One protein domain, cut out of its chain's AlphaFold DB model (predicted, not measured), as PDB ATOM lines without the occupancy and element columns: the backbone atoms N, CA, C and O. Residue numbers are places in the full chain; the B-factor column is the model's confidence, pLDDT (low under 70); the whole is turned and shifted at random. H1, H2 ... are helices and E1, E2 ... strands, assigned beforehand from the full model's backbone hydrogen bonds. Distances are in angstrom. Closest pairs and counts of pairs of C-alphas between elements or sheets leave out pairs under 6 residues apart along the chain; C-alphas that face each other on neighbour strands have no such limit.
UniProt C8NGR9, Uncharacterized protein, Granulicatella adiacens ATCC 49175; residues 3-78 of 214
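What this domain is: This is residues 3 to 78 of the 214 residues of an uncharacterized protein of Granulicatella adiacens ATCC 49175 (UniProt C8NGR9). A three-stranded antiparallel sheet, in the order E1 E2 E3, has the long helix H2 packed slantwise over one face, making two layers. Tiny H1 sits by one end of H2. The strands form a meander, each the antiparallel neighbour of the one before. The 76 printed residues, of mixed class, run E1 E2 E3 H1 H2 and are compact: radius of gyration of the C-alphas 12.1 A, spans 32 by 24 by 18 A.

How they stand to each other: E2, residues 25 to 32, bends by 52 degrees at residue 29. It forms hairpins with E3, residues 36 to 42 (N 27 to O 40, 2.9 A), and E1, residues 16 to 18 (N 17 to O 26, 2.8 A), both within hydrogen-bond range. H2, residues 60 to 77, lies over E2 and E3 at a height over the sheet of 9.6 A; the closest C-alphas of H2 and E3 are Ala 69 and Ile 39, 7.3 A. H1, residues 50 to 53, only grazes the sheet and touches H2 at residues 62 to 66 alone; the closest C-alphas are Phe 52 and Ala 62, 4.9 A. In H2 every O i to N i+4 pair is within range; H1 is too short for one.

Where its parts are: E1 begins at C-alpha 16 (-34.401, 29.033, -33.435). E2 measures 20.5 A, E3 19.3 A and H2 25.3 A, ending at C-alpha 77 (-45.075, 15.735, -38.826).

The domain as a whole: The C-alphas of Lys 6 and Phe 45 are farthest apart, 33.6 A. The printed part has no cut, no link is long, and no printed residue is under 70 in pLDDT.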
ATOM      1  N   TRP A   3     -35.469  14.650 -41.435       89.31
ATOM      2  CA  TRP A   3     -36.737  13.923 -41.518       89.31
ATOM      3  C   TRP A   3     -37.417  14.183 -42.861       89.31
ATOM      4  O   TRP A   3     -37.291  15.258 -43.442       89.31
ATOM      5  N   ASN A   4     -38.154  13.192 -43.358       86.44
ATOM      6  CA  ASN A   4     -38.965  13.359 -44.560       86.44
ATOM      7  C   ASN A   4     -40.295  14.019 -44.199       86.44
ATOM      8  O   ASN A   4     -40.951  13.590 -43.250       86.44
ATOM      9  N   LEU A   5     -40.707  15.009 -44.988       85.00
ATOM     10  CA  LEU A   5     -41.986  15.689 -44.821       85.00
ATOM     11  C   LEU A   5     -42.980  15.256 -45.902       85.00
ATOM     12  O   LEU A   5     -42.602  14.987 -47.045       85.00
ATOM     13  N   LYS A   6     -44.266  15.179 -45.543       79.19
ATOM     14  CA  LYS A   6     -45.357  14.924 -46.503       79.19
ATOM     15  C   LYS A   6     -45.899  16.222 -47.114       79.19
ATOM     16  O   LYS A   6     -46.347  16.201 -48.270       79.19
ATOM     17  N   GLU A   7     -45.777  17.316 -46.371       84.25
ATOM     18  CA  GLU A   7     -46.189  18.683 -46.690       84.25
ATOM     19  C   GLU A   7     -45.093  19.690 -46.314       84.25
ATOM     20  O   GLU A   7     -44.159  19.349 -45.590       84.25
ATOM     21  N   ASP A   8     -45.166  20.898 -46.867       88.44
ATOM     22  CA  ASP A   8     -44.212  21.963 -46.559       88.44
ATOM     23  C   ASP A   8     -44.562  22.608 -45.212       88.44
ATOM     24  O   ASP A   8     -45.724  22.902 -44.954       88.44
ATOM     25  N   LEU A   9     -43.540  22.848 -44.393       89.50
ATOM     26  CA  LEU A   9     -43.603  23.468 -43.066       89.50
ATOM     27  C   LEU A   9     -42.710  24.723 -43.030       89.50
ATOM     28  O   LEU A   9     -41.951  24.963 -42.088       89.50
ATOM     29  N   THR A  10     -42.728  25.491 -44.124       88.88
ATOM     30  CA  THR A  10     -41.805  26.614 -44.375       88.88
ATOM     31  C   THR A  10     -41.888  27.737 -43.343       88.88
ATOM     32  O   THR A  10     -40.949  28.514 -43.215       88.88
ATOM     33  N   GLU A  11     -42.981  27.817 -42.586       91.38
ATOM     34  CA  GLU A  11     -43.150  28.738 -41.463       91.38
ATOM     35  C   GLU A  11     -42.106  28.544 -40.356       91.38
ATOM     36  O   GLU A  11     -41.821  29.494 -39.629       91.38
ATOM     37  N   HIS A  12     -41.519  27.348 -40.258       90.62
ATOM     38  CA  HIS A  12     -40.483  27.019 -39.284       90.62
ATOM     39  C   HIS A  12     -39.063  27.246 -39.820       90.62
ATOM     40  O   HIS A  12     -38.108  27.179 -39.050       90.62
ATOM     41  N   GLU A  13     -38.871  27.502 -41.120       92.31
ATOM     42  CA  GLU A  13     -37.527  27.712 -41.672       92.31
ATOM     43  C   GLU A  13     -36.875  28.977 -41.100       92.31
ATOM     44  O   GLU A  13     -37.442  30.070 -41.117       92.31
ATOM     45  N   GLY A  14     -35.644  28.831 -40.608       93.06
ATOM     46  CA  GLY A  14     -34.910  29.914 -39.958       93.06
ATOM     47  C   GLY A  14     -35.324  30.187 -38.510       93.06
ATOM     48  O   GLY A  14     -34.769  31.102 -37.901       93.06
ATOM     49  N   GLU A  15     -36.256  29.412 -37.950       94.62
ATOM     50  CA  GLU A  15     -36.609  29.476 -36.534       94.62
ATOM     51  C   GLU A  15     -35.474  28.915 -35.660       94.62
ATOM     52  O   GLU A  15     -34.813  27.930 -36.013       94.62
ATOM     53  N   THR A  16     -35.273  29.542 -34.497       95.25
ATOM     54  CA  THR A  16     -34.401  29.033 -33.435       95.25
ATOM     55  C   THR A  16     -35.238  28.682 -32.214       95.25
ATOM     56  O   THR A  16     -35.875  29.553 -31.620       95.25
ATOM     57  N   ILE A  17     -35.196  27.416 -31.807       95.75
ATOM     58  CA  ILE A  17     -35.925  26.880 -30.655       95.75
ATOM     59  C   ILE A  17     -34.918  26.597 -29.542       95.75
ATOM     60  O   ILE A  17     -33.929  25.900 -29.758       95.75
ATOM     61  N   LEU A  18     -35.144  27.130 -28.342       96.31
ATOM     62  CA  LEU A  18     -34.275  26.850 -27.195       96.31
ATOM     63  C   LEU A  18     -34.401  25.384 -26.770       96.31
ATOM     64  O   LEU A  18     -35.512  24.868 -26.655       96.31
ATOM     65  N   SER A  19     -33.263  24.732 -26.524       95.94
ATOM     66  CA  SER A  19     -33.240  23.385 -25.955       95.94
ATOM     67  C   SER A  19     -33.541  23.436 -24.460       95.94
ATOM     68  O   SER A  19     -33.240  24.411 -23.770       95.94
ATOM     69  N   ASN A  20     -34.081  22.338 -23.939       94.44
ATOM     70  CA  ASN A  20     -34.150  22.091 -22.501       94.44
ATOM     71  C   ASN A  20     -32.761  21.907 -21.861       94.44
ATOM     72  O   ASN A  20     -32.635  21.963 -20.636       94.44
ATOM     73  N   ILE A  21     -31.720  21.676 -22.665       94.56
ATOM     74  CA  ILE A  21     -30.333  21.618 -22.214       94.56
ATOM     75  C   ILE A  21     -29.742  23.023 -22.303       94.56
ATOM     76  O   ILE A  21     -29.683  23.630 -23.372       94.56
ATOM     77  N   GLU A  22     -29.289  23.529 -21.157       94.56
ATOM     78  CA  GLU A  22     -28.693  24.859 -21.048       94.56
ATOM     79  C   GLU A  22     -27.508  25.024 -22.012       94.56
ATOM     80  O   GLU A  22     -26.669  24.132 -22.148       94.56
ATOM     81  N   GLY A  23     -27.462  26.173 -22.690       94.00
ATOM     82  CA  GLY A  23     -26.421  26.487 -23.666       94.00
ATOM     83  C   GLY A  23     -26.630  25.867 -25.049       94.00
ATOM     84  O   GLY A  23     -25.735  25.979 -25.875       94.00
ATOM     85  N   PHE A  24     -27.778  25.241 -25.334       97.12
ATOM     86  CA  PHE A  24     -28.082  24.716 -26.667       97.12
ATOM     87  C   PHE A  24     -29.385  25.265 -27.250       97.12
ATOM     88  O   PHE A  24     -30.346  25.590 -26.550       97.12
ATOM     89  N   SER A  25     -29.433  25.335 -28.577       96.69
ATOM     90  CA  SER A  25     -30.639  25.658 -29.336       96.69
ATOM     91  C   SER A  25     -30.699  24.868 -30.640       96.69
ATOM     92  O   SER A  25     -29.679  24.440 -31.176       96.69
ATOM     93  N   PHE A  26     -31.905  24.653 -31.149       97.12
ATOM     94  CA  PHE A  26     -32.165  24.033 -32.440       97.12
ATOM     95  C   PHE A  26     -32.401  25.114 -33.478       97.12
ATOM     96  O   PHE A  26     -33.229  25.993 -33.265       97.12
ATOM     97  N   TYR A  27     -31.718  25.019 -34.611       96.69
ATOM     98  CA  TYR A  27     -31.945  25.878 -35.763       96.69
ATOM     99  C   TYR A  27     -32.496  25.056 -36.924       96.69
ATOM    100  O   TYR A  27     -31.934  24.015 -37.289       96.69
ATOM    101  N   ILE A  28     -33.601  25.526 -37.498       96.19
ATOM    102  CA  ILE A  28     -34.292  24.853 -38.596       96.19
ATOM    103  C   ILE A  28     -33.719  25.345 -39.927       96.19
ATOM    104  O   ILE A  28     -33.961  26.473 -40.355       96.19
ATOM    105  N   VAL A  29     -32.943  24.488 -40.590       95.12
ATOM    106  CA  VAL A  29     -32.246  24.810 -41.847       95.12
ATOM    107  C   VAL A  29     -33.178  24.693 -43.048       95.12
ATOM    108  O   VAL A  29     -33.122  25.512 -43.964       95.12
ATOM    109  N   SER A  30     -34.018  23.661 -43.062       94.69
ATOM    110  CA  SER A  30     -35.049  23.475 -44.077       94.69
ATOM    111  C   SER A  30     -36.250  22.760 -43.489       94.69
ATOM    112  O   SER A  30     -36.089  21.954 -42.576       94.69
ATOM    113  N   ALA A  31     -37.432  23.005 -44.038       94.06
ATOM    114  CA  ALA A  31     -38.678  22.356 -43.654       94.06
ATOM    115  C   ALA A  31     -39.609  22.245 -44.874       94.06
ATOM    116  O   ALA A  31     -40.768  22.641 -44.851       94.06
ATOM    117  N   THR A  32     -39.085  21.699 -45.975       92.81
ATOM    118  CA  THR A  32     -39.843  21.472 -47.221       92.81
ATOM    119  C   THR A  32     -39.975  19.990 -47.525       92.81
ATOM    120  O   THR A  32     -39.153  19.176 -47.107       92.81
ATOM    121  N   LYS A  33     -40.961  19.612 -48.329       89.56
ATOM    122  CA  LYS A  33     -41.141  18.253 -48.837       89.56
ATOM    123  C   LYS A  33     -39.946  17.768 -49.657       89.56
ATOM    124  O   LYS A  33     -39.578  16.600 -49.575       89.56
ATOM    125  N   GLU A  34     -39.338  18.655 -50.444       89.94
ATOM    126  CA  GLU A  34     -38.194  18.317 -51.298       89.94
ATOM    127  C   GLU A  34     -36.909  18.116 -50.484       89.94
ATOM    128  O   GLU A  34     -36.191  17.131 -50.676       89.94
ATOM    129  N   LYS A  35     -36.612  19.031 -49.552       89.94
ATOM    130  CA  LYS A  35     -35.377  18.978 -48.756       89.94
ATOM    131  C   LYS A  35     -35.533  18.248 -47.430       89.94
ATOM    132  O   LYS A  35     -34.516  17.941 -46.817       89.94
ATOM    133  N   GLY A  36     -36.746  17.920 -47.013       91.81
ATOM    134  CA  GLY A  36     -37.045  17.429 -45.674       91.81
ATOM    135  C   GLY A  36     -36.920  18.511 -44.598       91.81
ATOM    136  O   GLY A  36     -36.529  19.654 -44.858       91.81
ATOM    137  N   LEU A  37     -37.231  18.106 -43.370       93.12
ATOM    138  CA  LEU A  37     -36.952  18.872 -42.165       93.12
ATOM    139  C   LEU A  37     -35.501  18.627 -41.760       93.12
ATOM    140  O   LEU A  37     -35.159  17.505 -41.389       93.12
ATOM    141  N   GLU A  38     -34.653  19.643 -41.847       94.56
ATOM    142  CA  GLU A  38     -33.272  19.609 -41.372       94.56
ATOM    143  C   GLU A  38     -33.139  20.494 -40.136       94.56
ATOM    144  O   GLU A  38     -33.362  21.703 -40.190       94.56
ATOM    145  N   ILE A  39     -32.732  19.875 -39.031       94.81
ATOM    146  CA  ILE A  39     -32.445  20.561 -37.771       94.81
ATOM    147  C   ILE A  39     -30.956  20.421 -37.485       94.81
ATOM    148  O   ILE A  39     -30.406  19.311 -37.576       94.81
ATOM    149  N   ILE A  40     -30.316  21.529 -37.119       95.94
ATOM    150  CA  ILE A  40     -28.968  21.560 -36.541       95.94
ATOM    151  C   ILE A  40     -29.040  22.069 -35.104       95.94
ATOM    152  O   ILE A  40     -29.987  22.757 -34.732       95.94
ATOM    153  N   VAL A  41     -28.026  21.744 -34.307       97.06
ATOM    154  CA  VAL A  41     -27.889  22.278 -32.950       97.06
ATOM    155  C   VAL A  41     -26.809  23.350 -32.939       97.06
ATOM    156  O   VAL A  41     -25.735  23.146 -33.511       97.06
ATOM    157  N   LEU A  42     -27.100  24.463 -32.276       96.69
ATOM    158  CA  LEU A  42     -26.171  25.543 -31.976       96.69
ATOM    159  C   LEU A  42     -25.862  25.550 -30.476       96.69
ATOM    160  O   LEU A  42     -26.752  25.276 -29.670       96.69
ATOM    161  N   ASP A  43     -24.615  25.834 -30.113       95.19
ATOM    162  CA  ASP A  43     -24.178  25.994 -28.724       95.19
ATOM    163  C   ASP A  43     -24.347  27.440 -28.206       95.19
ATOM    164  O   ASP A  43     -24.946  28.296 -28.863       95.19
ATOM    165  N   GLU A  44     -23.808  27.721 -27.017       94.00
ATOM    166  CA  GLU A  44     -23.905  29.018 -26.340       94.00
ATOM    167  C   GLU A  44     -23.204  30.161 -27.094       94.00
ATOM    168  O   GLU A  44     -23.520  31.333 -26.882       94.00
ATOM    169  N   PHE A  45     -22.291  29.827 -28.010       94.88
ATOM    170  CA  PHE A  45     -21.595  30.769 -28.885       94.88
ATOM    171  C   PHE A  45     -22.233  30.855 -30.274       94.88
ATOM    172  O   PHE A  45     -21.699  31.529 -31.157       94.88
ATOM    173  N   ASN A  46     -23.398  30.224 -30.462       92.06
ATOM    174  CA  ASN A  46     -24.108  30.136 -31.733       92.06
ATOM    175  C   ASN A  46     -23.298  29.382 -32.810       92.06
ATOM    176  O   ASN A  46     -23.456  29.632 -34.009       92.06
ATOM    177  N   GLU A  47     -22.429  28.456 -32.387       94.56
ATOM    178  CA  GLU A  47     -21.651  27.582 -33.264       94.56
ATOM    179  C   GLU A  47     -22.314  26.208 -33.406       94.56
ATOM    180  O   GLU A  47     -22.971  25.703 -32.496       94.56
ATOM    181  N   ARG A  48     -22.155  25.568 -34.573       96.00
ATOM    182  CA  ARG A  48     -22.767  24.259 -34.844       96.00
ATOM    183  C   ARG A  48     -22.164  23.184 -33.941       96.00
ATOM    184  O   ARG A  48     -20.996  22.817 -34.086       96.00
ATOM    185  N   TYR A  49     -22.997  22.578 -33.103       95.69
ATOM    186  CA  TYR A  49     -22.611  21.468 -32.244       95.69
ATOM    187  C   TYR A  49     -22.482  20.165 -33.048       95.69
ATOM    188  O   TYR A  49     -23.413  19.373 -33.182       95.69
ATOM    189  N   THR A  50     -21.292  19.929 -33.596       92.62
ATOM    190  CA  THR A  50     -21.012  18.827 -34.539       92.62
ATOM    191  C   THR A  50     -21.296  17.425 -33.996       92.62
ATOM    192  O   THR A  50     -21.651  16.532 -34.765       92.62
ATOM    193  N   LEU A  51     -21.190  17.202 -32.680       92.81
ATOM    194  CA  LEU A  51     -21.486  15.895 -32.083       92.81
ATOM    195  C   LEU A  51     -22.954  15.490 -32.262       92.81
ATOM    196  O   LEU A  51     -23.232  14.292 -32.299       92.81
ATOM    197  N   PHE A  52     -23.872  16.447 -32.433       92.44
ATOM    198  CA  PHE A  52     -25.267  16.171 -32.779       92.44
ATOM    199  C   PHE A  52     -25.403  15.447 -34.125       92.44
ATOM    200  O   PHE A  52     -26.233  14.546 -34.260       92.44
ATOM    201  N   ASP A  53     -24.538  15.750 -35.090       89.06
ATOM    202  CA  ASP A  53     -24.577  15.152 -36.428       89.06
ATOM    203  C   ASP A  53     -23.946  13.748 -36.482       89.06
ATOM    204  O   ASP A  53     -24.183  12.993 -37.423       89.06
ATOM    205  N   VAL A  54     -23.161  13.361 -35.469       89.19
ATOM    206  CA  VAL A  54     -22.452  12.070 -35.435       89.19
ATOM    207  C   VAL A  54     -23.312  10.992 -34.773       89.19
ATOM    208  O   VAL A  54     -23.259  10.818 -33.554       89.19
ATOM    209  N   GLU A  55     -24.085  10.237 -35.556       81.25
ATOM    210  CA  GLU A  55     -25.019   9.207 -35.055       81.25
ATOM    211  C   GLU A  55     -24.372   8.172 -34.116       81.25
ATOM    212  O   GLU A  55     -24.995   7.729 -33.155       81.25
ATOM    213  N   THR A  56     -23.102   7.825 -34.338       87.00
ATOM    214  CA  THR A  56     -22.369   6.817 -33.552       87.00
ATOM    215  C   THR A  56     -21.767   7.352 -32.250       87.00
ATOM    216  O   THR A  56     -21.022   6.637 -31.578       87.00
ATOM    217  N   THR A  57     -22.004   8.619 -31.906       87.00
ATOM    218  CA  THR A  57     -21.426   9.224 -30.701       87.00
ATOM    219  C   THR A  57     -21.992   8.609 -29.416       87.00
ATOM    220  O   THR A  57     -23.193   8.369 -29.292       87.00
ATOM    221  N   GLY A  58     -21.121   8.411 -28.424       87.69
ATOM    222  CA  GLY A  58     -21.503   8.024 -27.061       87.69
ATOM    223  C   GLY A  58     -21.848   9.207 -26.148       87.69
ATOM    224  O   GLY A  58     -22.029   9.007 -24.952       87.69
ATOM    225  N   SER A  59     -21.882  10.438 -26.677       92.38
ATOM    226  CA  SER A  59     -22.227  11.634 -25.898       92.38
ATOM    227  C   SER A  59     -23.691  11.595 -25.460       92.38
ATOM    228  O   SER A  59     -24.591  11.599 -26.299       92.38
ATOM    229  N   SER A  60     -23.926  11.617 -24.146       92.69
ATOM    230  CA  SER A  60     -25.270  11.681 -23.561       92.69
ATOM    231  C   SER A  60     -25.997  12.980 -23.913       92.69
ATOM    232  O   SER A  60     -27.195  12.954 -24.163       92.69
ATOM    233  N   ILE A  61     -25.270  14.100 -24.009       93.81
ATOM    234  CA  ILE A  61     -25.827  15.395 -24.428       93.81
ATOM    235  C   ILE A  61     -26.328  15.303 -25.871       93.81
ATOM    236  O   ILE A  61     -27.465  15.659 -26.158       93.81
ATOM    237  N   ALA A  62     -25.511  14.763 -26.781       93.38
ATOM    238  CA  ALA A  62     -25.909  14.610 -28.179       93.38
ATOM    239  C   ALA A  62     -27.108  13.661 -28.343       93.38
ATOM    240  O   ALA A  62     -27.934  13.875 -29.224       93.38
ATOM    241  N   GLN A  63     -27.215  12.624 -27.505       91.81
ATOM    242  CA  GLN A  63     -28.373  11.726 -27.487       91.81
ATOM    243  C   GLN A  63     -29.639  12.449 -27.017       91.81
ATOM    244  O   GLN A  63     -30.631  12.433 -27.740       91.81
ATOM    245  N   ALA A  64     -29.578  13.162 -25.891       92.75
ATOM    246  CA  ALA A  64     -30.712  13.919 -25.364       92.75
ATOM    247  C   ALA A  64     -31.194  15.015 -26.338       92.75
ATOM    248  O   ALA A  64     -32.392  15.161 -26.564       92.75
ATOM    249  N   LEU A  65     -30.271  15.718 -27.005       94.88
ATOM    250  CA  LEU A  65     -30.613  16.690 -28.052       94.88
ATOM    251  C   LEU A  65     -31.332  16.046 -29.246       94.88
ATOM    252  O   LEU A  65     -32.196  16.671 -29.855       94.88
ATOM    253  N   ARG A  66     -30.979  14.809 -29.620       91.94
ATOM    254  CA  ARG A  66     -31.660  14.089 -30.712       91.94
ATOM    255  C   ARG A  66     -33.048  13.627 -30.325       91.94
ATOM    256  O   ARG A  66     -33.933  13.677 -31.170       91.94
ATOM    257  N   GLU A  67     -33.225  13.177 -29.088       90.00
ATOM    258  CA  GLU A  67     -34.545  12.847 -28.551       90.00
ATOM    259  C   GLU A  67     -35.443  14.087 -28.600       90.00
ATOM    260  O   GLU A  67     -36.523  14.042 -29.181       90.00
ATOM    261  N   GLU A  68     -34.947  15.230 -28.125       92.94
ATOM    262  CA  GLU A  68     -35.683  16.494 -28.154       92.94
ATOM    263  C   GLU A  68     -35.988  16.981 -29.583       92.94
ATOM    264  O   GLU A  68     -37.133  17.312 -29.889       92.94
ATOM    265  N   ALA A  69     -35.008  16.954 -30.492       92.50
ATOM    266  CA  ALA A  69     -35.235  17.290 -31.900       92.50
ATOM    267  C   ALA A  69     -36.234  16.329 -32.574       92.50
ATOM    268  O   ALA A  69     -37.037  16.752 -33.407       92.50
ATOM    269  N   GLY A  70     -36.206  15.045 -32.206       90.75
ATOM    270  CA  GLY A  70     -37.154  14.033 -32.667       90.75
ATOM    271  C   GLY A  70     -38.581  14.304 -32.196       90.75
ATOM    272  O   GLY A  70     -39.516  14.169 -32.987       90.75
ATOM    273  N   GLU A  71     -38.752  14.760 -30.956       90.00
ATOM    274  CA  GLU A  71     -40.051  15.181 -30.421       90.00
ATOM    275  C   GLU A  71     -40.572  16.445 -31.125       90.00
ATOM    276  O   GLU A  71     -41.753  16.505 -31.475       90.00
ATOM    277  N   ILE A  72     -39.707  17.433 -31.395       91.12
ATOM    278  CA  ILE A  72     -40.068  18.629 -32.182       91.12
ATOM    279  C   ILE A  72     -40.553  18.212 -33.575       91.12
ATOM    280  O   ILE A  72     -41.671  18.548 -33.969       91.12
ATOM    281  N   ALA A  73     -39.751  17.418 -34.289       90.56
ATOM    282  CA  ALA A  73     -40.101  16.923 -35.615       90.56
ATOM    283  C   ALA A  73     -41.410  16.119 -35.595       90.56
ATOM    284  O   ALA A  73     -42.268  16.312 -36.454       90.56
ATOM    285  N   THR A  74     -41.601  15.248 -34.600       88.19
ATOM    286  CA  THR A  74     -42.819  14.435 -34.476       88.19
ATOM    287  C   THR A  74     -44.058  15.299 -34.286       88.19
ATOM    288  O   THR A  74     -45.071  15.034 -34.926       88.19
ATOM    289  N   LYS A  75     -43.994  16.350 -33.459       88.31
ATOM    290  CA  LYS A  75     -45.136  17.250 -33.233       88.31
ATOM    291  C   LYS A  75     -45.594  17.948 -34.508       88.31
ATOM    292  O   LYS A  75     -46.792  18.161 -34.670       88.31
ATOM    293  N   TRP A  76     -44.662  18.288 -35.394       89.19
ATOM    294  CA  TRP A  76     -44.985  18.928 -36.667       89.19
ATOM    295  C   TRP A  76     -45.424  17.930 -37.739       89.19
ATOM    296  O   TRP A  76     -46.346  18.210 -38.491       89.19
ATOM    297  N   ILE A  77     -44.794  16.754 -37.799       87.81
ATOM    298  CA  ILE A  77     -45.075  15.735 -38.826       87.81
ATOM    299  C   ILE A  77     -46.333  14.919 -38.506       87.81
ATOM    300  O   ILE A  77     -46.967  14.393 -39.418       87.81
ATOM    301  N   HIS A  78     -46.647  14.747 -37.222       88.06
ATOM    302  CA  HIS A  78     -47.743  13.925 -36.711       88.06
ATOM    303  C   HIS A  78     -48.476  14.652 -35.576       88.06
ATOM    304  O   HIS A  78     -48.420  14.209 -34.420       88.06
TER     305      HIS A  78